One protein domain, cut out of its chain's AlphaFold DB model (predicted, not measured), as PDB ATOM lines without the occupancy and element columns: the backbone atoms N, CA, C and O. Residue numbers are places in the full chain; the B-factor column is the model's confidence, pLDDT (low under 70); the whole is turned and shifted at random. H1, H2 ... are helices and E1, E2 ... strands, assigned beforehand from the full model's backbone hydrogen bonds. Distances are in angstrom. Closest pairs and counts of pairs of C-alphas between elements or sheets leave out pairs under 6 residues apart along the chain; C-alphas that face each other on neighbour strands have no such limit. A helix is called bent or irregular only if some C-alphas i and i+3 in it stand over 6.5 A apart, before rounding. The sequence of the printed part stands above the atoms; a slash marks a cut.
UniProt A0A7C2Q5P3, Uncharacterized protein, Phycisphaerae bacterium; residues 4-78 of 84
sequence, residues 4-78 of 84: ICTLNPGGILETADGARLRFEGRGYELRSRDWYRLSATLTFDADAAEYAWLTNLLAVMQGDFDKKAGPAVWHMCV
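AT A GLANCE: This is residues 4 to 78 of the 84 residues of an uncharacterized protein of Phycisphaerae bacterium (UniProt A0A7C2Q5P3). The domain is one strongly twisted, bent sheet of antiparallel strands, built along two long strands, E3 and E4, that run side by side and both bend. E1 and E2 follow one another along one side of E3, E5 and then short E6 extend the sheet beyond E4, and the small helix H1 sits at the end of the sheet where E4 finishes. The printed part has 75 residues, with six named strands and one named helix in the order E1, E2, E3, E4, H1, E5, E6, and its class is mostly strand. The sheet is branched, with E3 neighbour to E1, E2 and E4, E4 to E5, and E5 to E6. The whole is only just compact, close to loose, with a radius of gyration of the C-alphas of 13.6 A, and elongated, spanning 42 by 22 by 16 A.

HOW THE PARTS SIT: E3, residues 20 to 31, bends by 68 degrees at residue 28, and E4, residues 35 to 46, bends by 64 degrees at residue 41. They form a hairpin, with N 28 and O 39 at 2.9 A and N 22 and O 45 at 2.8 A, within hydrogen-bond range. E2, residues 10 to 14, E3 and E4 make a meander, each strand the antiparallel neighbour of the one before. On one side of E3 lie E1, residues 4 to 7, beside 26 to 30, with N 7 and O 27 at 2.9 A, and E2 beside 20 to 24, with N 13 and O 21 at 2.8 A. E1 runs on into E2 across a break of 2 residues, at 52 degrees. E5, residues 59 to 66, lies on the other side of E4 from E3, antiparallel to E4 at 147 degrees, with N 40 and O 61 at 2.9 A. E5 and E6, residues 75 to 77, form a hairpin, with N 62 and O 75 at 2.9 A. H1, residues 49 to 54, is on the sheet at a height of 5.3 A and touches E4, the closest C-alphas being those of Ala 46 and Ala 52, 5.7 A apart. It lies over none of the strands, but only just, with 2 of its 6 C-alphas falling on E4. H1 is irregular, C-alphas 50 and 53 being 7.5 A apart; 0 of its 2 O i to N i+4 pairs are within hydrogen-bond range, against 2 of 3 O i to N i+3 pairs.

IN THESE COORDINATES: E1 begins at C-alpha 4, (49.795, -7.580, -116.169), and is 9.7 A long; E2 is 13.4 A. E3 is 30.2 A and E4 31.4 A, ending at C-alpha 46, (61.585, 20.785, -111.494). H1 is 10.0 A, E5 23.5 A and E6 6.4 A, ending at C-alpha 77, (54.390, 12.975, -123.966).

THE WHOLE: The two C-alphas farthest apart are those of Arg 33 and Ala 49, at 42.4 A. The printed part has no cut. The link from E5 to E6, 8 residues, is short, and the other links are tight. The mean pLDDT of the printed part is 93.3, and no printed residue is under 70.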
ATOM      1  N   ILE A   4      49.952  -9.014-116.426       95.81
ATOM      2  CA  ILE A   4      49.795  -7.580-116.169       95.81
ATOM      3  C   ILE A   4      50.327  -7.303-114.765       95.81
ATOM      4  O   ILE A   4      49.870  -7.929-113.808       95.81
ATOM      5  N   CYS A   5      51.265  -6.366-114.642       93.50
ATOM      6  CA  CYS A   5      51.784  -5.900-113.359       93.50
ATOM      7  C   CYS A   5      51.585  -4.388-113.226       93.50
ATOM      8  O   CYS A   5      51.681  -3.653-114.205       93.50
ATOM      9  N   THR A   6      51.336  -3.910-112.010       95.44
ATOM     10  CA  THR A   6      51.407  -2.479-111.689       95.44
ATOM     11  C   THR A   6      52.864  -2.041-111.563       95.44
ATOM     12  O   THR A   6      53.663  -2.755-110.954       95.44
ATOM     13  N   LEU A   7      53.194  -0.853-112.068       94.06
ATOM     14  CA  LEU A   7      54.525  -0.253-111.972       94.06
ATOM     15  C   LEU A   7      54.418   1.197-111.492       94.06
ATOM     16  O   LEU A   7      53.527   1.931-111.918       94.06
ATOM     17  N   ASN A   8      55.373   1.619-110.664       95.19
ATOM     18  CA  ASN A   8      55.555   3.013-110.271       95.19
ATOM     19  C   ASN A   8      56.892   3.529-110.839       95.19
ATOM     20  O   ASN A   8      57.902   3.478-110.132       95.19
ATOM     21  N   PRO A   9      56.958   3.915-112.129       93.12
ATOM     22  CA  PRO A   9      58.189   4.439-112.714       93.12
ATOM     23  C   PRO A   9      58.570   5.768-112.055       93.12
ATOM     24  O   PRO A   9      57.710   6.600-111.780       93.12
ATOM     25  N   GLY A  10      59.860   5.980-111.826       94.38
ATOM     26  CA  GLY A  10      60.361   7.231-111.274       94.38
ATOM     27  C   GLY A  10      61.869   7.348-111.422       94.38
ATOM     28  O   GLY A  10      62.565   6.347-111.612       94.38
ATOM     29  N   GLY A  11      62.369   8.575-111.355       94.69
ATOM     30  CA  GLY A  11      63.788   8.849-111.530       94.69
ATOM     31  C   GLY A  11      64.118  10.334-111.547       94.69
ATOM     32  O   GLY A  11      63.281  11.184-111.245       94.69
ATOM     33  N   ILE A  12      65.370  10.623-111.894       95.81
ATOM     34  CA  ILE A  12      65.891  11.977-112.076       95.81
ATOM     35  C   ILE A  12      66.454  12.061-113.492       95.81
ATOM     36  O   ILE A  12      67.247  11.208-113.889       95.81
ATOM     37  N   LEU A  13      66.030  13.075-114.238       93.50
ATOM     38  CA  LEU A  13      66.613  13.473-115.512       93.50
ATOM     39  C   LEU A  13      67.542  14.660-115.259       93.50
ATOM     40  O   LEU A  13      67.185  15.572-114.514       93.50
ATOM     41  N   GLU A  14      68.714  14.637-115.880       95.62
ATOM     42  CA  GLU A  14      69.619  15.781-115.943       95.62
ATOM     43  C   GLU A  14      69.608  16.299-117.378       95.62
ATOM     44  O   GLU A  14      69.821  15.540-118.330       95.62
ATOM     45  N   THR A  15      69.264  17.569-117.542       93.94
ATOM     46  CA  THR A  15      69.230  18.237-118.841       93.94
ATOM     47  C   THR A  15      70.632  18.704-119.227       93.94
ATOM     48  O   THR A  15      71.531  18.817-118.397       93.94
ATOM     49  N   ALA A  16      70.845  18.994-120.511       95.44
ATOM     50  CA  ALA A  16      72.158  19.419-121.002       95.44
ATOM     51  C   ALA A  16      72.626  20.773-120.428       95.44
ATOM     52  O   ALA A  16      73.824  21.040-120.401       95.44
ATOM     53  N   ASP A  17      71.693  21.616-119.976       94.69
ATOM     54  CA  ASP A  17      71.950  22.885-119.280       94.69
ATOM     55  C   ASP A  17      72.126  22.720-117.754       94.69
ATOM     56  O   ASP A  17      72.373  23.700-117.055       94.69
ATOM     57  N   GLY A  18      72.072  21.485-117.238       94.62
ATOM     58  CA  GLY A  18      72.367  21.149-115.844       94.62
ATOM     59  C   GLY A  18      71.170  21.198-114.891       94.62
ATOM     60  O   GLY A  18      71.349  21.007-113.685       94.62
ATOM     61  N   ALA A  19      69.952  21.425-115.388       95.50
ATOM     62  CA  ALA A  19      68.753  21.317-114.567       95.50
ATOM     63  C   ALA A  19      68.443  19.854-114.213       95.50
ATOM     64  O   ALA A  19      68.694  18.916-114.975       95.50
ATOM     65  N   ARG A  20      67.860  19.656-113.029       95.31
ATOM     66  CA  ARG A  20      67.423  18.344-112.543       95.31
ATOM     67  C   ARG A  20      65.904  18.302-112.498       95.31
ATOM     68  O   ARG A  20      65.272  19.162-111.891       95.31
ATOM     69  N   LEU A  21      65.335  17.279-113.126       94.56
ATOM     70  CA  LEU A  21      63.899  17.026-113.159       94.56
ATOM     71  C   LEU A  21      63.637  15.689-112.487       94.56
ATOM     72  O   LEU A  21      64.088  14.647-112.969       94.56
ATOM     73  N   ARG A  22      62.905  15.688-111.379       96.19
ATOM     74  CA  ARG A  22      62.376  14.448-110.822       96.19
ATOM     75  C   ARG A  22      61.093  14.101-111.560       96.19
ATOM     76  O   ARG A  22      60.288  14.978-111.850       96.19
ATOM     77  N   PHE A  23      60.892  12.823-111.841       95.62
ATOM     78  CA  PHE A  23      59.600  12.329-112.291       95.62
ATOM     79  C   PHE A  23      59.163  11.148-111.441       95.62
ATOM     80  O   PHE A  23      59.979  10.338-110.992       95.62
ATOM     81  N   GLU A  24      57.859  11.045-111.251       96.56
ATOM     82  CA  GLU A  24      57.205   9.905-110.631       96.56
ATOM     83  C   GLU A  24      55.959   9.550-111.428       96.56
ATOM     84  O   GLU A  24      55.396  10.380-112.141       96.56
ATOM     85  N   GLY A  25      55.529   8.301-111.339       95.50
ATOM     86  CA  GLY A  25      54.411   7.840-112.128       95.50
ATOM     87  C   GLY A  25      53.760   6.588-111.599       95.50
ATOM     88  O   GLY A  25      54.236   5.932-110.672       95.50
ATOM     89  N   ARG A  26      52.638   6.261-112.231       97.62
ATOM     90  CA  ARG A  26      51.851   5.055-111.979       97.62
ATOM     91  C   ARG A  26      51.361   4.507-113.304       97.62
ATOM     92  O   ARG A  26      50.911   5.259-114.166       97.62
ATOM     93  N   GLY A  27      51.448   3.199-113.467       96.56
ATOM     94  CA  GLY A  27      51.050   2.560-114.706       96.56
ATOM     95  C   GLY A  27      51.018   1.051-114.623       96.56
ATOM     96  O   GLY A  27      51.074   0.450-113.548       96.56
ATOM     97  N   TYR A  28      50.945   0.453-115.802       96.81
ATOM     98  CA  TYR A  28      50.872  -0.983-115.986       96.81
ATOM     99  C   TYR A  28      51.918  -1.439-116.993       96.81
ATOM    100  O   TYR A  28      52.144  -0.783-118.013       96.81
ATOM    101  N   GLU A  29      52.511  -2.599-116.726       94.88
ATOM    102  CA  GLU A  29      53.325  -3.323-117.692       94.88
ATOM    103  C   GLU A  29      52.646  -4.628-118.121       94.88
ATOM    104  O   GLU A  29      52.150  -5.395-117.293       94.88
ATOM    105  N   LEU A  30      52.653  -4.899-119.428       95.75
ATOM    106  CA  LEU A  30      52.476  -6.245-119.962       95.75
ATOM    107  C   LEU A  30      53.844  -6.904-119.989       95.75
ATOM    108  O   LEU A  30      54.726  -6.455-120.716       95.75
ATOM    109  N   ARG A  31      54.022  -7.970-119.214       93.62
ATOM    110  CA  ARG A  31      55.322  -8.599-119.014       93.62
ATOM    111  C   ARG A  31      55.342 -10.032-119.505       93.62
ATOM    112  O   ARG A  31      54.509 -10.854-119.133       93.62
ATOM    113  N   SER A  32      56.350 -10.328-120.310       93.75
ATOM    114  CA  SER A  32      56.761 -11.669-120.702       93.75
ATOM    115  C   SER A  32      58.111 -12.008-120.057       93.75
ATOM    116  O   SER A  32      58.710 -11.217-119.320       93.75
ATOM    117  N   ARG A  33      58.625 -13.210-120.336       91.88
ATOM    118  CA  ARG A  33      59.969 -13.621-119.914       91.88
ATOM    119  C   ARG A  33      61.045 -12.714-120.514       91.88
ATOM    120  O   ARG A  33      61.966 -12.340-119.790       91.88
ATOM    121  N   ASP A  34      60.900 -12.345-121.783       92.75
ATOM    122  CA  ASP A  34      61.962 -11.705-122.572       92.75
ATOM    123  C   ASP A  34      61.698 -10.232-122.900       92.75
ATOM    124  O   ASP A  34      62.632  -9.500-123.205       92.75
ATOM    125  N   TRP A  35      60.452  -9.776-122.778       92.69
ATOM    126  CA  TRP A  35      60.063  -8.404-123.091       92.69
ATOM    127  C   TRP A  35      59.027  -7.870-122.103       92.69
ATOM    128  O   TRP A  35      58.338  -8.652-121.437       92.69
ATOM    129  N   TYR A  36      58.901  -6.549-122.018       93.00
ATOM    130  CA  TYR A  36      57.735  -5.911-121.411       93.00
ATOM    131  C   TYR A  36      57.325  -4.644-122.168       93.00
ATOM    132  O   TYR A  36      58.155  -3.994-122.797       93.00
ATOM    133  N   ARG A  37      56.034  -4.319-122.110       94.81
ATOM    134  CA  ARG A  37      55.426  -3.104-122.664       94.81
ATOM    135  C   ARG A  37      54.852  -2.284-121.525       94.81
ATOM    136  O   ARG A  37      54.077  -2.828-120.743       94.81
ATOM    137  N   LEU A  38      55.189  -1.004-121.453       94.88
ATOM    138  CA  LEU A  38      54.760  -0.089-120.399       94.88
ATOM    139  C   LEU A  38      53.770   0.946-120.939       94.88
ATOM    140  O   LEU A  38      53.976   1.512-122.012       94.88
ATOM    141  N   SER A  39      52.749   1.249-120.138       96.69
ATOM    142  CA  SER A  39      51.969   2.482-120.240       96.69
ATOM    143  C   SER A  39      51.755   3.060-118.842       96.69
ATOM    144  O   SER A  39      51.304   2.354-117.938       96.69
ATOM    145  N   ALA A  40      52.115   4.327-118.646       97.06
ATOM    146  CA  ALA A  40      52.039   5.003-117.355       97.06
ATOM    147  C   ALA A  40      51.675   6.479-117.509       97.06
ATOM    148  O   ALA A  40      51.940   7.095-118.540       97.06
ATOM    149  N   THR A  41      51.114   7.058-116.455       96.94
ATOM    150  CA  THR A  41      51.054   8.511-116.279       96.94
ATOM    151  C   THR A  41      52.205   8.965-115.396       96.94
ATOM    152  O   THR A  41      52.504   8.282-114.411       96.94
ATOM    153  N   LEU A  42      52.805  10.110-115.715       96.19
ATOM    154  CA  LEU A  42      53.887  10.727-114.950       96.19
ATOM    155  C   LEU A  42      53.507  12.140-114.491       96.19
ATOM    156  O   LEU A  42      52.721  12.819-115.151       96.19
ATOM    157  N   THR A  43      54.130  12.596-113.416       95.81
ATOM    158  CA  THR A  43      54.262  14.008-113.041       95.81
ATOM    159  C   THR A  43      55.741  14.355-112.935       95.81
ATOM    160  O   THR A  43      56.579  13.480-112.693       95.81
ATOM    161  N   PHE A  44      56.063  15.633-113.127       95.06
ATOM    162  CA  PHE A  44      57.416  16.155-112.959       95.06
ATOM    163  C   PHE A  44      57.489  17.126-111.784       95.06
ATOM    164  O   PHE A  44      56.506  17.788-111.447       95.06
ATOM    165  N   ASP A  45      58.678  17.223-111.210       95.50
ATOM    166  CA  ASP A  45      59.072  18.205-110.210       95.50
ATOM    167  C   ASP A  45      60.428  18.782-110.634       95.50
ATOM    168  O   ASP A  45      61.402  18.040-110.814       95.50
ATOM    169  N   ALA A  46      60.451  20.085-110.909       93.69
ATOM    170  CA  ALA A  46      61.585  20.785-111.494       93.69
ATOM    171  C   ALA A  46      62.092  21.870-110.541       93.69
ATOM    172  O   ALA A  46      61.359  22.798-110.207       93.69
ATOM    173  N   ASP A  47      63.374  21.796-110.177       88.94
ATOM    174  CA  ASP A  47      64.001  22.799-109.304       88.94
ATOM    175  C   ASP A  47      64.340  24.101-110.060       88.94
ATOM    176  O   ASP A  47      64.465  25.171-109.462       88.94
ATOM    177  N   ALA A  48      64.513  24.013-111.381       92.06
ATOM    178  CA  ALA A  48      64.961  25.110-112.232       92.06
ATOM    179  C   ALA A  48      63.782  25.905-112.822       92.06
ATOM    180  O   ALA A  48      62.815  25.330-113.334       92.06
ATOM    181  N   ALA A  49      63.869  27.238-112.779       92.44
ATOM    182  CA  ALA A  49      62.773  28.143-113.137       92.44
ATOM    183  C   ALA A  49      62.338  28.006-114.608       92.44
ATOM    184  O   ALA A  49      61.150  28.080-114.918       92.44
ATOM    185  N   GLU A  50      63.284  27.755-115.507       93.38
ATOM    186  CA  GLU A  50      63.066  27.530-116.937       93.38
ATOM    187  C   GLU A  50      62.226  26.273-117.236       93.38
ATOM    188  O   GLU A  50      61.543  26.217-118.261       93.38
ATOM    189  N   TYR A  51      62.205  25.301-116.319       93.38
ATOM    190  CA  TYR A  51      61.415  24.071-116.417       93.38
ATOM    191  C   TYR A  51      60.218  24.052-115.455       93.38
ATOM    192  O   TYR A  51      59.496  23.057-115.398       93.38
ATOM    193  N   ALA A  52      59.935  25.152-114.745       91.94
ATOM    194  CA  ALA A  52      58.824  25.228-113.793       91.94
ATOM    195  C   ALA A  52      57.460  24.898-114.430       91.94
ATOM    196  O   ALA A  52      56.579  24.371-113.756       91.94
ATOM    197  N   TRP A  53      57.303  25.134-115.738       90.88
ATOM    198  CA  TRP A  53      56.096  24.800-116.503       90.88
ATOM    199  C   TRP A  53      55.796  23.290-116.586       90.88
ATOM    200  O   TRP A  53      54.655  22.918-116.851       90.88
ATOM    201  N   LEU A  54      56.791  22.425-116.362       92.12
ATOM    202  CA  LEU A  54      56.610  20.970-116.288       92.12
ATOM    203  C   LEU A  54      56.118  20.511-114.914       92.12
ATOM    204  O   LEU A  54      55.575  19.411-114.797       92.12
ATOM    205  N   THR A  55      56.303  21.327-113.876       91.88
ATOM    206  CA  THR A  55      56.002  20.935-112.498       91.88
ATOM    207  C   THR A  55      54.514  20.648-112.338       91.88
ATOM    208  O   THR A  55      53.666  21.468-112.688       91.88
ATOM    209  N   ASN A  56      54.191  19.467-111.803       87.56
ATOM    210  CA  ASN A  56      52.830  18.937-111.664       87.56
ATOM    211  C   ASN A  56      52.044  18.783-112.982       87.56
ATOM    212  O   ASN A  56      50.837  18.525-112.946       87.56
ATOM    213  N   LEU A  57      52.693  18.898-114.146       91.38
ATOM    214  CA  LEU A  57      52.046  18.637-115.425       91.38
ATOM    215  C   LEU A  57      51.878  17.125-115.614       91.38
ATOM    216  O   LEU A  57      52.846  16.365-115.548       91.38
ATOM    217  N   LEU A  58      50.640  16.690-115.865       93.19
ATOM    218  CA  LEU A  58      50.344  15.289-116.150       93.19
ATOM    219  C   LEU A  58      50.885  14.913-117.529       93.19
ATOM    220  O   LEU A  58      50.459  15.478-118.531       93.19
ATOM    221  N   ALA A  59      51.756  13.914-117.582       94.75
ATOM    222  CA  ALA A  59      52.308  13.359-118.808       94.75
ATOM    223  C   ALA A  59      51.962  11.878-118.965       94.75
ATOM    224  O   ALA A  59      51.562  11.206-118.014       94.75
ATOM    225  N   VAL A  60      52.143  11.357-120.176       95.38
ATOM    226  CA  VAL A  60      51.998   9.932-120.492       95.38
ATOM    227  C   VAL A  60      53.349   9.377-120.916       95.38
ATOM    228  O   VAL A  60      54.044   9.982-121.725       95.38
ATOM    229  N   MET A  61      53.708   8.212-120.391       95.56
ATOM    230  CA  MET A  61      54.900   7.457-120.753       95.56
ATOM    231  C   MET A  61      54.495   6.132-121.385       95.56
ATOM    232  O   MET A  61      53.660   5.403-120.846       95.56
ATOM    233  N   GLN A  62      55.116   5.802-122.509       95.88
ATOM    234  CA  GLN A  62      54.939   4.519-123.178       95.88
ATOM    235  C   GLN A  62      56.266   3.996-123.720       95.88
ATOM    236  O   GLN A  62      57.153   4.774-124.078       95.88
ATOM    237  N   GLY A  63      56.399   2.678-123.803       94.12
ATOM    238  CA  GLY A  63      57.537   2.061-124.473       94.12
ATOM    239  C   GLY A  63      57.522   0.545-124.405       94.12
ATOM    240  O   GLY A  63      56.785  -0.059-123.621       94.12
ATOM    241  N   ASP A  64      58.365  -0.042-125.237       93.88
ATOM    242  CA  ASP A  64      58.628  -1.471-125.302       93.88
ATOM    243  C   ASP A  64      60.081  -1.725-124.898       93.88
ATOM    244  O   ASP A  64      60.988  -0.974-125.265       93.88
ATOM    245  N   PHE A  65      60.311  -2.799-124.154       92.06
ATOM    246  CA  PHE A  65      61.641  -3.237-123.766       92.06
ATOM    247  C   PHE A  65      61.858  -4.697-124.128       92.06
ATOM    248  O   PHE A  65      61.106  -5.569-123.689       92.06
ATOM    249  N   ASP A  66      62.934  -4.960-124.863       91.31
ATOM    250  CA  ASP A  66      63.458  -6.295-125.131       91.31
ATOM    251  C   ASP A  66      64.751  -6.492-124.328       91.31
ATOM    252  O   ASP A  66      65.720  -5.750-124.482       91.31
ATOM    253  N   LYS A  67      64.781  -7.527-123.482       89.06
ATOM    254  CA  LYS A  67      65.917  -7.819-122.593       89.06
ATOM    255  C   LYS A  67      67.210  -8.166-123.330       89.06
ATOM    256  O   LYS A  67      68.273  -8.104-122.718       89.06
ATOM    257  N   LYS A  68      67.134  -8.586-124.594       90.12
ATOM    258  CA  LYS A  68      68.285  -8.966-125.423       90.12
ATOM    259  C   LYS A  68      68.782  -7.815-126.294       90.12
ATOM    260  O   LYS A  68      69.961  -7.800-126.629       90.12
ATOM    261  N   ALA A  69      67.901  -6.884-126.662       85.00
ATOM    262  CA  ALA A  69      68.217  -5.797-127.590       85.00
ATOM    263  C   ALA A  69      69.017  -4.645-126.953       85.00
ATOM    264  O   ALA A  69      69.563  -3.811-127.671       85.00
ATOM    265  N   GLY A  70      69.125  -4.608-125.623       76.81
ATOM    266  CA  GLY A  70      69.884  -3.587-124.905       76.81
ATOM    267  C   GLY A  70      68.969  -2.530-124.277       76.81
ATOM    268  O   GLY A  70      67.982  -2.909-123.654       76.81
ATOM    269  N   PRO A  71      69.312  -1.230-124.327       81.94
ATOM    270  CA  PRO A  71      68.617  -0.198-123.561       81.94
ATOM    271  C   PRO A  71      67.161  -0.001-124.006       81.94
ATOM    272  O   PRO A  71      66.815  -0.156-125.174       81.94
ATOM    273  N   ALA A  72      66.312   0.379-123.051       86.25
ATOM    274  CA  ALA A  72      64.925   0.739-123.314       86.25
ATOM    275  C   ALA A  72      64.817   2.133-123.938       86.25
ATOM    276  O   ALA A  72      65.568   3.036-123.565       86.25
ATOM    277  N   VAL A  73      63.824   2.325-124.807       88.56
ATOM    278  CA  VAL A  73      63.409   3.652-125.275       88.56
ATOM    279  C   VAL A  73      62.026   3.953-124.713       88.56
ATOM    280  O   VAL A  73      61.084   3.184-124.900       88.56
ATOM    281  N   TRP A  74      61.914   5.089-124.029       91.81
ATOM    282  CA  TRP A  74      60.669   5.564-123.436       91.81
ATOM    283  C   TRP A  74      60.232   6.857-124.108       91.81
ATOM    284  O   TRP A  74      60.992   7.822-124.164       91.81
ATOM    285  N   HIS A  75      58.989   6.896-124.573       94.12
ATOM    286  CA  HIS A  75      58.368   8.109-125.083       94.12
ATOM    287  C   HIS A  75      57.546   8.747-123.970       94.12
ATOM    288  O   HIS A  75      56.572   8.152-123.510       94.12
ATOM    289  N   MET A  76      57.944   9.946-123.548       94.06
ATOM    290  CA  MET A  76      57.202  10.773-122.599       94.06
ATOM    291  C   MET A  76      56.524  11.909-123.366       94.06
ATOM    292  O   MET A  76      57.188  12.699-124.034       94.06
ATOM    293  N   CYS A  77      55.203  11.976-123.292       93.56
ATOM    294  CA  CYS A  77      54.390  12.975-123.966       93.56
ATOM    295  C   CYS A  77      53.692  13.838-122.919       93.56
ATOM    296  O   CYS A  77      52.889  13.340-122.130       93.56
ATOM    297  N   VAL A  78      53.980  15.135-122.939       90.38
ATOM    298  CA  VAL A  78      53.222  16.136-122.192       90.38
ATOM    299  C   VAL A  78      52.091  16.653-123.087       90.38
ATOM    300  O   VAL A  78      52.342  16.969-124.254       90.38
TER     301      VAL A  78